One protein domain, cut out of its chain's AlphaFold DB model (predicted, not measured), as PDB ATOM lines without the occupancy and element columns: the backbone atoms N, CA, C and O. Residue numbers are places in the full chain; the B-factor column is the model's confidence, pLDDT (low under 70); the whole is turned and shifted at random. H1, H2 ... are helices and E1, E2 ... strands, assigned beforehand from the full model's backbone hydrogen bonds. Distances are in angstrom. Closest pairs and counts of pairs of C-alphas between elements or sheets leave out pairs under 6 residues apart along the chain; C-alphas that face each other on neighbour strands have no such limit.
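What this domain is: This is residues 154 to 257 of the 387 residues of the protein "HisKA domain-containing protein" of candidate division Zixibacteria bacterium RBG_16_53_22 (UniProt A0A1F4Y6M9). A twisted sheet of five strands has helices on both faces: H1 lies slantwise over E2 and E1 on one face, and the short H3 is on the opposite face. The four-residue H2 is off the sheet. The printed part has 104 residues, with three named helices and five named strands in the order H1 E1 E2 E3 H2 H3 E4 E5; the class is mixed. The sheet runs E3 E2 E1 E5 E4, antiparallel throughout. The whole is compact and rounded, with a radius of gyration of the C-alphas of 12.5 A and spans of 32 by 27 by 25 A.

Where its parts are: H1, residues 154 to 166, is 18.6 A long from C-alpha 154 at (183.567, 132.570, 153.130). E1, residues 172 to 179, is 20.8 A long; E2, 186 to 192, 19.4 A; E3, 195 to 201, 19.1 A. H2 is residues 206 to 209 and H3 residues 220 to 226. E4, residues 234 to 239, is 17.1 A long; E5, 244 to 250, 19.4 A, ending at C-alpha 250 (182.190, 154.922, 143.765).

How they stand to each other: E1, E2 and E3 form a meander, each strand the antiparallel neighbour of the one before; N 189 and O 175 are 2.7 A apart, N 188 and O 199 2.8 A. E5 is E1's other neighbour, with N 247 and O 176 2.8 A apart. E4 and E5 are a hairpin, with N 238 and O 246 2.8 A apart. H1's height over the sheet is 7.9 A; its closest C-alphas to E2 are Glu 157 and Ile 187, 5.9 A. H3's closest to E4 are Leu 223 and Gly 235, 6.5 A. Every O i to N i+4 pair is within hydrogen-bond range in H1 and H3; H2 is too short for one.

The domain as a whole: The C-alphas farthest apart, Ser 193 and Gly 211, are 35.0 A apart. The printed part has no cut and no long link. Its mean pLDDT is 73.0, with 41 residues under 70, among them 154 to 163 and 202 to 211.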
ATOM      1  N   MET A 154     183.990 133.141 154.412       52.22
ATOM      2  CA  MET A 154     183.567 132.570 153.130       52.22
ATOM      3  C   MET A 154     182.098 132.893 152.793       52.22
ATOM      4  O   MET A 154     181.784 133.216 151.649       52.22
ATOM      5  N   ALA A 155     181.185 132.844 153.772       53.69
ATOM      6  CA  ALA A 155     179.780 133.202 153.555       53.69
ATOM      7  C   ALA A 155     179.618 134.707 153.268       53.69
ATOM      8  O   ALA A 155     178.895 135.093 152.345       53.69
ATOM      9  N   VAL A 156     180.351 135.542 154.011       62.16
ATOM     10  CA  VAL A 156     180.406 137.002 153.842       62.16
ATOM     11  C   VAL A 156     180.965 137.379 152.462       62.16
ATOM     12  O   VAL A 156     180.401 138.236 151.778       62.16
ATOM     13  N   GLU A 157     182.018 136.699 152.001       67.50
ATOM     14  CA  GLU A 157     182.599 136.896 150.670       67.50
ATOM     15  C   GLU A 157     181.624 136.528 149.542       67.50
ATOM     16  O   GLU A 157     181.426 137.325 148.617       67.50
ATOM     17  N   ILE A 158     180.991 135.349 149.604       54.69
ATOM     18  CA  ILE A 158     180.029 134.885 148.587       54.69
ATOM     19  C   ILE A 158     178.875 135.885 148.448       54.69
ATOM     20  O   ILE A 158     178.535 136.289 147.328       54.69
ATOM     21  N   LEU A 159     178.320 136.328 149.580       60.69
ATOM     22  CA  LEU A 159     177.263 137.335 149.632       60.69
ATOM     23  C   LEU A 159     177.716 138.649 148.980       60.69
ATOM     24  O   LEU A 159     177.064 139.149 148.057       60.69
ATOM     25  N   GLY A 160     178.873 139.175 149.390       65.69
ATOM     26  CA  GLY A 160     179.428 140.401 148.826       65.69
ATOM     27  C   GLY A 160     179.682 140.308 147.317       65.69
ATOM     28  O   GLY A 160     179.326 141.227 146.576       65.69
ATOM     29  N   ARG A 161     180.228 139.189 146.813       67.44
ATOM     30  CA  ARG A 161     180.481 138.987 145.371       67.44
ATOM     31  C   ARG A 161     179.191 139.058 144.551       67.44
ATOM     32  O   ARG A 161     179.209 139.598 143.442       67.44
ATOM     33  N   ARG A 162     178.069 138.544 145.070       61.09
ATOM     34  CA  ARG A 162     176.761 138.616 144.390       61.09
ATOM     35  C   ARG A 162     176.118 139.986 144.493       61.09
ATOM     36  O   ARG A 162     175.600 140.451 143.482       61.09
ATOM     37  N   ILE A 163     176.209 140.649 145.644       66.81
ATOM     38  CA  ILE A 163     175.778 142.043 145.803       66.81
ATOM     39  C   ILE A 163     176.510 142.926 144.792       66.81
ATOM     40  O   ILE A 163     175.870 143.592 143.981       66.81
ATOM     41  N   LEU A 164     177.844 142.852 144.742       70.00
ATOM     42  CA  LEU A 164     178.644 143.627 143.795       70.00
ATOM     43  C   LEU A 164     178.263 143.324 142.334       70.00
ATOM     44  O   LEU A 164     178.328 144.218 141.498       70.00
ATOM     45  N   ARG A 165     177.818 142.108 141.990       69.50
ATOM     46  CA  ARG A 165     177.284 141.812 140.644       69.50
ATOM     47  C   ARG A 165     175.888 142.369 140.395       69.50
ATOM     48  O   ARG A 165     175.664 142.901 139.314       69.50
ATOM     49  N   ALA A 166     174.973 142.248 141.355       65.25
ATOM     50  CA  ALA A 166     173.605 142.752 141.235       65.25
ATOM     51  C   ALA A 166     173.575 144.277 141.023       65.25
ATOM     52  O   ALA A 166     172.763 144.773 140.244       65.25
ATOM     53  N   LEU A 167     174.519 144.985 141.650       70.00
ATOM     54  CA  LEU A 167     174.722 146.429 141.522       70.00
ATOM     55  C   LEU A 167     175.319 146.864 140.163       70.00
ATOM     56  O   LEU A 167     175.176 148.023 139.776       70.00
ATOM     57  N   GLY A 168     175.969 145.954 139.427       66.31
ATOM     58  CA  GLY A 168     176.536 146.210 138.097       66.31
ATOM     59  C   GLY A 168     177.651 147.269 138.045       66.31
ATOM     60  O   GLY A 168     178.186 147.702 139.069       66.31
ATOM     61  N   ASP A 169     178.013 147.692 136.830       67.25
ATOM     62  CA  ASP A 169     179.033 148.722 136.537       67.25
ATOM     63  C   ASP A 169     178.508 150.167 136.678       67.25
ATOM     64  O   ASP A 169     178.958 151.079 135.991       67.25
ATOM     65  N   GLY A 170     177.542 150.408 137.574       63.56
ATOM     66  CA  GLY A 170     176.891 151.712 137.782       63.56
ATOM     67  C   GLY A 170     177.756 152.774 138.480       63.56
ATOM     68  O   GLY A 170     177.260 153.471 139.361       63.56
ATOM     69  N   GLY A 171     179.048 152.859 138.148       65.88
ATOM     70  CA  GLY A 171     180.042 153.695 138.832       65.88
ATOM     71  C   GLY A 171     180.500 153.146 140.189       65.88
ATOM     72  O   GLY A 171     181.171 153.862 140.927       65.88
ATOM     73  N   ILE A 172     180.135 151.903 140.530       75.88
ATOM     74  CA  ILE A 172     180.541 151.203 141.760       75.88
ATOM     75  C   ILE A 172     181.777 150.355 141.457       75.88
ATOM     76  O   ILE A 172     181.701 149.398 140.684       75.88
ATOM     77  N   LYS A 173     182.898 150.702 142.094       74.19
ATOM     78  CA  LYS A 173     184.222 150.095 141.880       74.19
ATOM     79  C   LYS A 173     184.528 148.992 142.891       74.19
ATOM     80  O   LYS A 173     185.230 148.026 142.590       74.19
ATOM     81  N   THR A 174     184.020 149.148 144.111       84.94
ATOM     82  CA  THR A 174     184.358 148.286 145.243       84.94
ATOM     83  C   THR A 174     183.240 148.242 146.284       84.94
ATOM     84  O   THR A 174     182.424 149.160 146.388       84.94
ATOM     85  N   LEU A 175     183.194 147.142 147.027       85.81
ATOM     86  CA  LEU A 175     182.253 146.862 148.098       85.81
ATOM     87  C   LEU A 175     183.021 146.219 149.252       85.81
ATOM     88  O   LEU A 175     183.618 145.170 149.046       85.81
ATOM     89  N   THR A 176     182.948 146.762 150.460       87.44
ATOM     90  CA  THR A 176     183.391 146.040 151.662       87.44
ATOM     91  C   THR A 176     182.171 145.611 152.456       87.44
ATOM     92  O   THR A 176     181.299 146.436 152.704       87.44
ATOM     93  N   ILE A 177     182.099 144.346 152.860       79.38
ATOM     94  CA  ILE A 177     180.989 143.783 153.637       79.38
ATOM     95  C   ILE A 177     181.505 143.143 154.931       79.38
ATOM     96  O   ILE A 177     182.563 142.514 154.943       79.38
ATOM     97  N   GLY A 178     180.752 143.290 156.019       76.81
ATOM     98  CA  GLY A 178     181.020 142.603 157.281       76.81
ATOM     99  C   GLY A 178     179.766 142.456 158.148       76.81
ATOM    100  O   GLY A 178     178.804 143.213 157.987       76.81
ATOM    101  N   PRO A 179     179.731 141.474 159.063       69.50
ATOM    102  CA  PRO A 179     178.593 141.259 159.951       69.50
ATOM    103  C   PRO A 179     178.524 142.330 161.053       69.50
ATOM    104  O   PRO A 179     179.535 142.727 161.633       69.50
ATOM    105  N   ALA A 180     177.310 142.757 161.404       64.81
ATOM    106  CA  ALA A 180     177.057 143.737 162.466       64.81
ATOM    107  C   ALA A 180     177.462 143.241 163.865       64.81
ATOM    108  O   ALA A 180     177.847 144.028 164.733       64.81
ATOM    109  N   ALA A 181     177.384 141.928 164.082       57.06
ATOM    110  CA  ALA A 181     177.711 141.276 165.340       57.06
ATOM    111  C   ALA A 181     178.806 140.224 165.130       57.06
ATOM    112  O   ALA A 181     178.575 139.193 164.501       57.06
ATOM    113  N   GLY A 182     179.991 140.450 165.704       57.19
ATOM    114  CA  GLY A 182     181.042 139.436 165.721       57.19
ATOM    115  C   GLY A 182     182.458 139.951 165.974       57.19
ATOM    116  O   GLY A 182     182.718 141.150 166.129       57.19
ATOM    117  N   ARG A 183     183.380 138.983 166.004       57.06
ATOM    118  CA  ARG A 183     184.828 139.168 165.804       57.06
ATOM    119  C   ARG A 183     185.276 138.723 164.403       57.06
ATOM    120  O   ARG A 183     186.470 138.709 164.142       57.06
ATOM    121  N   GLU A 184     184.324 138.322 163.563       66.19
ATOM    122  CA  GLU A 184     184.565 137.853 162.198       66.19
ATOM    123  C   GLU A 184     185.126 139.021 161.354       66.19
ATOM    124  O   GLU A 184     184.780 140.183 161.619       66.19
ATOM    125  N   PRO A 185     186.024 138.745 160.397       65.31
ATOM    126  CA  PRO A 185     186.664 139.769 159.583       65.31
ATOM    127  C   PRO A 185     185.697 140.375 158.560       65.31
ATOM    128  O   PRO A 185     184.614 139.853 158.291       65.31
ATOM    129  N   TRP A 186     186.110 141.495 157.974       81.38
ATOM    130  CA  TRP A 186     185.394 142.126 156.868       81.38
ATOM    131  C   TRP A 186     186.035 141.709 155.545       81.38
ATOM    132  O   TRP A 186     187.251 141.541 155.463       81.38
ATOM    133  N   ILE A 187     185.231 141.589 154.493       78.69
ATOM    134  CA  ILE A 187     185.703 141.234 153.154       78.69
ATOM    135  C   ILE A 187     185.564 142.448 152.240       78.69
ATOM    136  O   ILE A 187     184.453 142.910 151.969       78.69
ATOM    137  N   SER A 188     186.695 142.964 151.762       85.94
ATOM    138  CA  SER A 188     186.772 144.003 150.734       85.94
ATOM    139  C   SER A 188     186.795 143.356 149.352       85.94
ATOM    140  O   SER A 188     187.556 142.422 149.103       85.94
ATOM    141  N   LEU A 189     185.939 143.827 148.451       81.56
ATOM    142  CA  LEU A 189     185.752 143.295 147.105       81.56
ATOM    143  C   LEU A 189     185.977 144.397 146.083       81.56
ATOM    144  O   LEU A 189     185.340 145.447 146.150       81.56
ATOM    145  N   ASN A 190     186.835 144.159 145.100       82.25
ATOM    146  CA  ASN A 190     187.127 145.119 144.038       82.25
ATOM    147  C   ASN A 190     186.792 144.534 142.664       82.25
ATOM    148  O   ASN A 190     187.086 143.365 142.403       82.25
ATOM    149  N   ARG A 191     186.194 145.340 141.778       75.06
ATOM    150  CA  ARG A 191     186.015 144.977 140.368       75.06
ATOM    151  C   ARG A 191     187.146 145.573 139.530       75.06
ATOM    152  O   ARG A 191     187.213 146.784 139.343       75.06
ATOM    153  N   ALA A 192     187.971 144.704 138.950       71.56
ATOM    154  CA  ALA A 192     189.044 145.086 138.038       71.56
ATOM    155  C   ALA A 192     189.042 144.175 136.802       71.56
ATOM    156  O   ALA A 192     188.967 142.950 136.912       71.56
ATOM    157  N   SER A 193     189.107 144.773 135.607       65.69
ATOM    158  CA  SER A 193     189.188 144.063 134.316       65.69
ATOM    159  C   SER A 193     188.119 142.970 134.111       65.69
ATOM    160  O   SER A 193     188.391 141.920 133.529       65.69
ATOM    161  N   GLY A 194     186.901 143.189 134.619       59.91
ATOM    162  CA  GLY A 194     185.785 142.236 134.537       59.91
ATOM    163  C   GLY A 194     185.845 141.055 135.520       59.91
ATOM    164  O   GLY A 194     184.898 140.269 135.570       59.91
ATOM    165  N   LYS A 195     186.903 140.932 136.332       58.91
ATOM    166  CA  LYS A 195     186.969 140.005 137.474       58.91
ATOM    167  C   LYS A 195     186.624 140.737 138.779       58.91
ATOM    168  O   LYS A 195     186.693 141.963 138.861       58.91
ATOM    169  N   ILE A 196     186.230 139.969 139.797       64.75
ATOM    170  CA  ILE A 196     186.073 140.454 141.175       64.75
ATOM    171  C   ILE A 196     187.160 139.792 142.016       64.75
ATOM    172  O   ILE A 196     187.259 138.564 142.020       64.75
ATOM    173  N   PHE A 197     187.925 140.595 142.740       70.69
ATOM    174  CA  PHE A 197     188.932 140.151 143.701       70.69
ATOM    175  C   PHE A 197     188.397 140.362 145.114       70.69
ATOM    176  O   PHE A 197     187.709 141.358 145.347       70.69
ATOM    177  N   ALA A 198     188.683 139.433 146.024       67.62
ATOM    178  CA  ALA A 198     188.380 139.556 147.445       67.62
ATOM    179  C   ALA A 198     189.669 139.785 148.234       67.62
ATOM    180  O   ALA A 198     190.762 139.432 147.788       67.62
ATOM    181  N   LYS A 199     189.535 140.418 149.395       77.50
ATOM    182  CA  LYS A 199     190.606 140.592 150.367       77.50
ATOM    183  C   LYS A 199     189.993 140.687 151.753       77.50
ATOM    184  O   LYS A 199     189.139 141.541 151.997       77.50
ATOM    185  N   GLU A 200     190.446 139.835 152.659       76.62
ATOM    186  CA  GLU A 200     190.145 139.988 154.077       76.62
ATOM    187  C   GLU A 200     190.811 141.270 154.596       76.62
ATOM    188  O   GLU A 200     191.999 141.507 154.354       76.62
ATOM    189  N   ILE A 201     190.045 142.117 155.281       78.94
ATOM    190  CA  ILE A 201     190.570 143.287 155.981       78.94
ATOM    191  C   ILE A 201     190.358 143.130 157.483       78.94
ATOM    192  O   ILE A 201     189.371 142.553 157.952       78.94
ATOM    193  N   GLU A 202     191.309 143.670 158.240       66.62
ATOM    194  CA  GLU A 202     191.272 143.626 159.692       66.62
ATOM    195  C   GLU A 202     190.050 144.395 160.233       66.62
ATOM    196  O   GLU A 202     189.484 145.286 159.594       66.62
ATOM    197  N   ARG A 203     189.580 143.978 161.410       67.19
ATOM    198  CA  ARG A 203     188.277 144.362 161.961       67.19
ATOM    199  C   ARG A 203     188.145 145.878 162.147       67.19
ATOM    200  O   ARG A 203     188.819 146.456 162.999       67.19
ATOM    201  N   LEU A 204     187.166 146.488 161.475       67.12
ATOM    202  CA  LEU A 204     186.715 147.842 161.811       67.12
ATOM    203  C   LEU A 204     186.241 147.903 163.279       67.12
ATOM    204  O   LEU A 204     185.459 147.040 163.700       67.12
ATOM    205  N   PRO A 205     186.666 148.908 164.072       59.78
ATOM    206  CA  PRO A 205     186.190 149.079 165.441       59.78
ATOM    207  C   PRO A 205     184.663 149.183 165.481       59.78
ATOM    208  O   PRO A 205     184.081 149.974 164.745       59.78
ATOM    209  N   GLN A 206     183.998 148.436 166.370       55.84
ATOM    210  CA  GLN A 206     182.530 148.477 166.474       55.84
ATOM    211  C   GLN A 206     181.994 149.886 166.769       55.84
ATOM    212  O   GLN A 206     180.904 150.217 166.324       55.84
ATOM    213  N   GLU A 207     182.776 150.733 167.439       53.38
ATOM    214  CA  GLU A 207     182.465 152.146 167.700       53.38
ATOM    215  C   GLU A 207     182.431 153.018 166.431       53.38
ATOM    216  O   GLU A 207     181.764 154.045 166.426       53.38
ATOM    217  N   GLN A 208     183.111 152.616 165.350       60.88
ATOM    218  CA  GLN A 208     183.032 153.293 164.048       60.88
ATOM    219  C   GLN A 208     181.838 152.827 163.208       60.88
ATOM    220  O   GLN A 208     181.514 153.479 162.222       60.88
ATOM    221  N   VAL A 209     181.219 151.694 163.564       61.00
ATOM    222  CA  VAL A 209     180.150 151.054 162.778       61.00
ATOM    223  C   VAL A 209     178.782 151.156 163.472       61.00
ATOM    224  O   VAL A 209     177.739 151.206 162.822       61.00
ATOM    225  N   ALA A 210     178.764 151.237 164.802       57.38
ATOM    226  CA  ALA A 210     177.560 151.463 165.588       57.38
ATOM    227  C   ALA A 210     177.039 152.899 165.403       57.38
ATOM    228  O   ALA A 210     177.733 153.862 165.707       57.38
ATOM    229  N   GLY A 211     175.789 153.036 164.953       63.47
ATOM    230  CA  GLY A 211     175.140 154.336 164.734       63.47
ATOM    231  C   GLY A 211     175.237 154.880 163.305       63.47
ATOM    232  O   GLY A 211     174.665 155.933 163.034       63.47
ATOM    233  N   ILE A 212     175.891 154.148 162.397       70.38
ATOM    234  CA  ILE A 212     175.915 154.441 160.960       70.38
ATOM    235  C   ILE A 212     174.501 154.455 160.368       70.38
ATOM    236  O   ILE A 212     173.712 153.525 160.570       70.38
ATOM    237  N   ASN A 213     174.219 155.464 159.546       77.00
ATOM    238  CA  ASN A 213     172.963 155.606 158.817       77.00
ATOM    239  C   ASN A 213     173.082 155.156 157.354       77.00
ATOM    240  O   ASN A 213     174.124 155.275 156.709       77.00
ATOM    241  N   ASN A 214     171.971 154.679 156.791       77.62
ATOM    242  CA  ASN A 214     171.892 154.326 155.374       77.62
ATOM    243  C   ASN A 214     172.116 155.559 154.484       77.62
ATOM    244  O   ASN A 214     171.343 156.515 154.539       77.62
ATOM    245  N   GLY A 215     173.147 155.512 153.638       75.12
ATOM    246  CA  GLY A 215     173.566 156.626 152.786       75.12
ATOM    247  C   GLY A 215     174.564 157.593 153.428       75.12
ATOM    248  O   GLY A 215     174.918 158.588 152.799       75.12
ATOM    249  N   GLU A 216     175.024 157.326 154.652       85.50
ATOM    250  CA  GLU A 216     176.040 158.139 155.323       85.50
ATOM    251  C   GLU A 216     177.382 158.066 154.581       85.50
ATOM    252  O   GLU A 216     177.818 156.992 154.165       85.50
ATOM    253  N   ILE A 217     178.038 159.214 154.390       85.56
ATOM    254  CA  ILE A 217     179.299 159.299 153.646       85.56
ATOM    255  C   ILE A 217     180.449 158.777 154.510       85.56
ATOM    256  O   ILE A 217     180.637 159.209 155.647       85.56
ATOM    257  N   ILE A 218     181.264 157.891 153.943       86.25
ATOM    258  CA  ILE A 218     182.451 157.349 154.606       86.25
ATOM    259  C   ILE A 218     183.512 158.449 154.719       86.25
ATOM    260  O   ILE A 218     183.970 158.992 153.713       86.25
ATOM    261  N   GLY A 219     183.924 158.759 155.951       83.50
ATOM    262  CA  GLY A 219     184.974 159.740 156.226       83.50
ATOM    263  C   GLY A 219     186.324 159.359 155.605       83.50
ATOM    264  O   GLY A 219     186.668 158.182 155.508       83.50
ATOM    265  N   GLU A 220     187.114 160.362 155.215       81.38
ATOM    266  CA  GLU A 220     188.327 160.190 154.395       81.38
ATOM    267  C   GLU A 220     189.347 159.193 154.981       81.38
ATOM    268  O   GLU A 220     189.948 158.415 154.243       81.38
ATOM    269  N   ASN A 221     189.509 159.164 156.309       82.12
ATOM    270  CA  ASN A 221     190.406 158.221 156.985       82.12
ATOM    271  C   ASN A 221     189.923 156.767 156.856       82.12
ATOM    272  O   ASN A 221     190.718 155.878 156.561       82.12
ATOM    273  N   THR A 222     188.623 156.523 157.033       82.62
ATOM    274  CA  THR A 222     188.022 155.189 156.898       82.62
ATOM    275  C   THR A 222     187.983 154.748 155.436       82.62
ATOM    276  O   THR A 222     188.238 153.586 155.143       82.62
ATOM    277  N   LEU A 223     187.762 155.679 154.504       83.12
ATOM    278  CA  LEU A 223     187.831 155.432 153.062       83.12
ATOM    279  C   LEU A 223     189.247 154.986 152.646       83.12
ATOM    280  O   LEU A 223     189.394 153.970 151.967       83.12
ATOM    281  N   LYS A 224     190.292 155.676 153.128       82.56
ATOM    282  CA  LYS A 224     191.700 155.279 152.929       82.56
ATOM    283  C   LYS A 224     192.064 153.961 153.614       82.56
ATOM    284  O   LYS A 224     192.925 153.254 153.108       82.56
ATOM    285  N   TYR A 225     191.441 153.625 154.745       82.75
ATOM    286  CA  TYR A 225     191.656 152.343 155.424       82.75
ATOM    287  C   TYR A 225     191.039 151.170 154.647       82.75
ATOM    288  O   TYR A 225     191.706 150.169 154.407       82.75
ATOM    289  N   LEU A 226     189.783 151.315 154.211       81.31
ATOM    290  CA  LEU A 226     189.045 150.288 153.469       81.31
ATOM    291  C   LEU A 226     189.651 149.982 152.093       81.31
ATOM    292  O   LEU A 226     189.619 148.832 151.647       81.31
ATOM    293  N   TRP A 227     190.169 151.014 151.420       85.19
ATOM    294  CA  TRP A 227     190.548 150.966 150.006       85.19
ATOM    295  C   TRP A 227     191.876 151.685 149.721       85.19
ATOM    296  O   TRP A 227     192.005 152.385 148.724       85.19
ATOM    297  N   SER A 228     192.888 151.495 150.572       79.50
ATOM    298  CA  SER A 228     194.237 152.068 150.390       79.50
ATOM    299  C   SER A 228     194.879 151.754 149.030       79.50
ATOM    300  O   SER A 228     195.677 152.538 148.523       79.50
ATOM    301  N   GLU A 229     194.520 150.614 148.440       75.56
ATOM    302  CA  GLU A 229     195.030 150.100 147.164       75.56
ATOM    303  C   GLU A 229     194.188 150.538 145.947       75.56
ATOM    304  O   GLU A 229     194.554 150.230 144.811       75.56
ATOM    305  N   PHE A 230     193.073 151.255 146.147       77.75
ATOM    306  CA  PHE A 230     192.131 151.596 145.077       77.75
ATOM    307  C   PHE A 230     191.694 153.062 145.126       77.75
ATOM    308  O   PHE A 230     191.197 153.549 146.136       77.75
ATOM    309  N   GLU A 231     191.761 153.761 143.992       76.38
ATOM    310  CA  GLU A 231     191.145 155.086 143.878       76.38
ATOM    311  C   GLU A 231     189.618 154.983 143.989       76.38
ATOM    312  O   GLU A 231     188.946 154.569 143.038       76.38
ATOM    313  N   VAL A 232     189.085 155.372 145.145       82.00
ATOM    314  CA  VAL A 232     187.653 155.530 145.424       82.00
ATOM    315  C   VAL A 232     187.381 157.011 145.661       82.00
ATOM    316  O   VAL A 232     187.997 157.635 146.524       82.00
ATOM    317  N   ALA A 233     186.473 157.593 144.883       80.81
ATOM    318  CA  ALA A 233     186.191 159.026 144.925       80.81
ATOM    319  C   ALA A 233     185.201 159.400 146.038       80.81
ATOM    320  O   ALA A 233     185.293 160.489 146.610       80.81
ATOM    321  N   LEU A 234     184.270 158.492 146.339       85.06
ATOM    322  CA  LEU A 234     183.266 158.612 147.390       85.06
ATOM    323  C   LEU A 234     182.922 157.218 147.923       85.06
ATOM    324  O   LEU A 234     182.769 156.282 147.141       85.06
ATOM    325  N   GLY A 235     182.761 157.085 149.236       85.56
ATOM    326  CA  GLY A 235     182.180 155.899 149.860       85.56
ATOM    327  C   GLY A 235     180.865 156.246 150.551       85.56
ATOM    328  O   GLY A 235     180.767 157.322 151.141       85.56
ATOM    329  N   ILE A 236     179.885 155.340 150.525       85.50
ATOM    330  CA  ILE A 236     178.700 155.417 151.396       85.50
ATOM    331  C   ILE A 236     178.534 154.137 152.207       85.50
ATOM    332  O   ILE A 236     178.895 153.049 151.753       85.50
ATOM    333  N   TRP A 237     177.920 154.270 153.373       86.62
ATOM    334  CA  TRP A 237     177.490 153.153 154.192       86.62
ATOM    335  C   TRP A 237     176.063 152.707 153.883       86.62
ATOM    336  O   TRP A 237     175.172 153.524 153.635       86.62
ATOM    337  N   ILE A 238     175.838 151.398 153.955       82.75
ATOM    338  CA  ILE A 238     174.526 150.760 153.882       82.75
ATOM    339  C   ILE A 238     174.468 149.657 154.942       82.75
ATOM    340  O   ILE A 238     175.395 148.859 155.064       82.75
ATOM    341  N   SER A 239     173.383 149.602 155.705       77.50
ATOM    342  CA  SER A 239     173.052 148.489 156.591       77.50
ATOM    343  C   SER A 239     171.935 147.647 155.981       77.50
ATOM    344  O   SER A 239     171.004 148.170 155.364       77.50
ATOM    345  N   SER A 240     172.043 146.332 156.153       70.25
ATOM    346  CA  SER A 240     171.037 145.357 155.739       70.25
ATOM    347  C   SER A 240     170.205 144.884 156.933       70.25
ATOM    348  O   SER A 240     170.739 144.677 158.026       70.25
ATOM    349  N   GLU A 241     168.912 144.637 156.712       66.88
ATOM    350  CA  GLU A 241     168.008 143.992 157.677       66.88
ATOM    351  C   GLU A 241     168.499 142.585 158.065       66.88
ATOM    352  O   GLU A 241     168.243 142.124 159.177       66.88
ATOM    353  N   ALA A 242     169.275 141.931 157.192       55.91
ATOM    354  CA  ALA A 242     169.945 140.659 157.465       55.91
ATOM    355  C   ALA A 242     171.152 140.767 158.427       55.91
ATOM    356  O   ALA A 242     171.793 139.757 158.711       55.91
ATOM    357  N   GLY A 243     171.473 141.962 158.942       68.25
ATOM    358  CA  GLY A 243     172.515 142.156 159.957       68.25
ATOM    359  C   GLY A 243     173.934 142.324 159.407       68.25
ATOM    360  O   GLY A 243     174.896 142.048 160.123       68.25
ATOM    361  N   TYR A 244     174.081 142.796 158.166       72.19
ATOM    362  CA  TYR A 244     175.373 143.149 157.564       72.19
ATOM    363  C   TYR A 244     175.521 144.663 157.407       72.19
ATOM    364  O   TYR A 244     174.548 145.366 157.129       72.19
ATOM    365  N   TYR A 245     176.754 145.150 157.522       79.06
ATOM    366  CA  TYR A 245     177.147 146.492 157.106       79.06
ATOM    367  C   TYR A 245     177.975 146.417 155.828       79.06
ATOM    368  O   TYR A 245     178.779 145.502 155.636       79.06
ATOM    369  N   LEU A 246     177.760 147.394 154.954       83.12
ATOM    370  CA  LEU A 246     178.335 147.464 153.625       83.12
ATOM    371  C   LEU A 246     178.875 148.872 153.371       83.12
ATOM    372  O   LEU A 246     178.151 149.856 153.498       83.12
ATOM    373  N   ALA A 247     180.140 148.962 152.978       86.62
ATOM    374  CA  ALA A 247     180.751 150.159 152.421       86.62
ATOM    375  C   ALA A 247     180.734 150.044 150.894       86.62
ATOM    376  O   ALA A 247     181.349 149.130 150.348       86.62
ATOM    377  N   VAL A 248     180.056 150.951 150.194       85.69
ATOM    378  CA  VAL A 248     179.999 150.968 148.722       85.69
ATOM    379  C   VAL A 248     180.860 152.117 148.205       85.69
ATOM    380  O   VAL A 248     180.600 153.275 148.533       85.69
ATOM    381  N   GLY A 249     181.892 151.796 147.421       85.69
ATOM    382  CA  GLY A 249     182.851 152.752 146.865       85.69
ATOM    383  C   GLY A 249     182.581 153.079 145.395       85.69
ATOM    384  O   GLY A 249     182.476 152.179 144.556       85.69
ATOM    385  N   PHE A 250     182.515 154.374 145.082       84.50
ATOM    386  CA  PHE A 250     182.190 154.922 143.765       84.50
ATOM    387  C   PHE A 250     183.393 155.576 143.066       84.50
ATOM    388  O   PHE A 250     184.326 156.062 143.710       84.50
ATOM    389  N   GLU A 251     183.345 155.619 141.734       79.50
ATOM    390  CA  GLU A 251     184.363 156.247 140.872       79.50
ATOM    391  C   GLU A 251     184.243 157.775 140.771       79.50
ATOM    392  O   GLU A 251     185.233 158.456 140.517       79.50
ATOM    393  N   ASP A 252     183.047 158.325 140.989       75.75
ATOM    394  CA  ASP A 252     182.762 159.763 140.932       75.75
ATOM    395  C   ASP A 252     182.464 160.313 142.339       75.75
ATOM    396  O   ASP A 252     181.954 159.604 143.208       75.75
ATOM    397  N   LYS A 253     182.743 161.601 142.569       74.19
ATOM    398  CA  LYS A 253     182.431 162.312 143.822       74.19
ATOM    399  C   LYS A 253     180.952 162.696 143.953       74.19
ATOM    400  O   LYS A 253     180.560 163.282 144.961       74.19
ATOM    401  N   LYS A 254     180.125 162.417 142.940       76.44
ATOM    402  CA  LYS A 254     178.682 162.691 142.972       76.44
ATOM    403  C   LYS A 254     177.993 161.847 144.045       76.44
ATOM    404  O   LYS A 254     177.905 160.629 143.926       76.44
ATOM    405  N   ILE A 255     177.447 162.520 145.056       74.44
ATOM    406  CA  ILE A 255     176.636 161.897 146.107       74.44
ATOM    407  C   ILE A 255     175.397 161.245 145.461       74.44
ATOM    408  O   ILE A 255     174.635 161.949 144.788       74.44
ATOM    409  N   PRO A 256     175.171 159.926 145.632       74.12
ATOM    410  CA  PRO A 256     173.992 159.256 145.093       74.12
ATOM    411  C   PRO A 256     172.698 159.840 145.670       74.12
ATOM    412  O   PRO A 256     172.622 160.171 146.852       74.12
ATOM    413  N   SER A 257     171.648 159.950 144.853       77.69
ATOM    414  CA  SER A 257     170.357 160.437 145.349       77.69
ATOM    415  C   SER A 257     169.711 159.419 146.306       77.69
ATOM    416  O   SER A 257     169.927 158.213 146.145       77.69
TER     417      SER A 257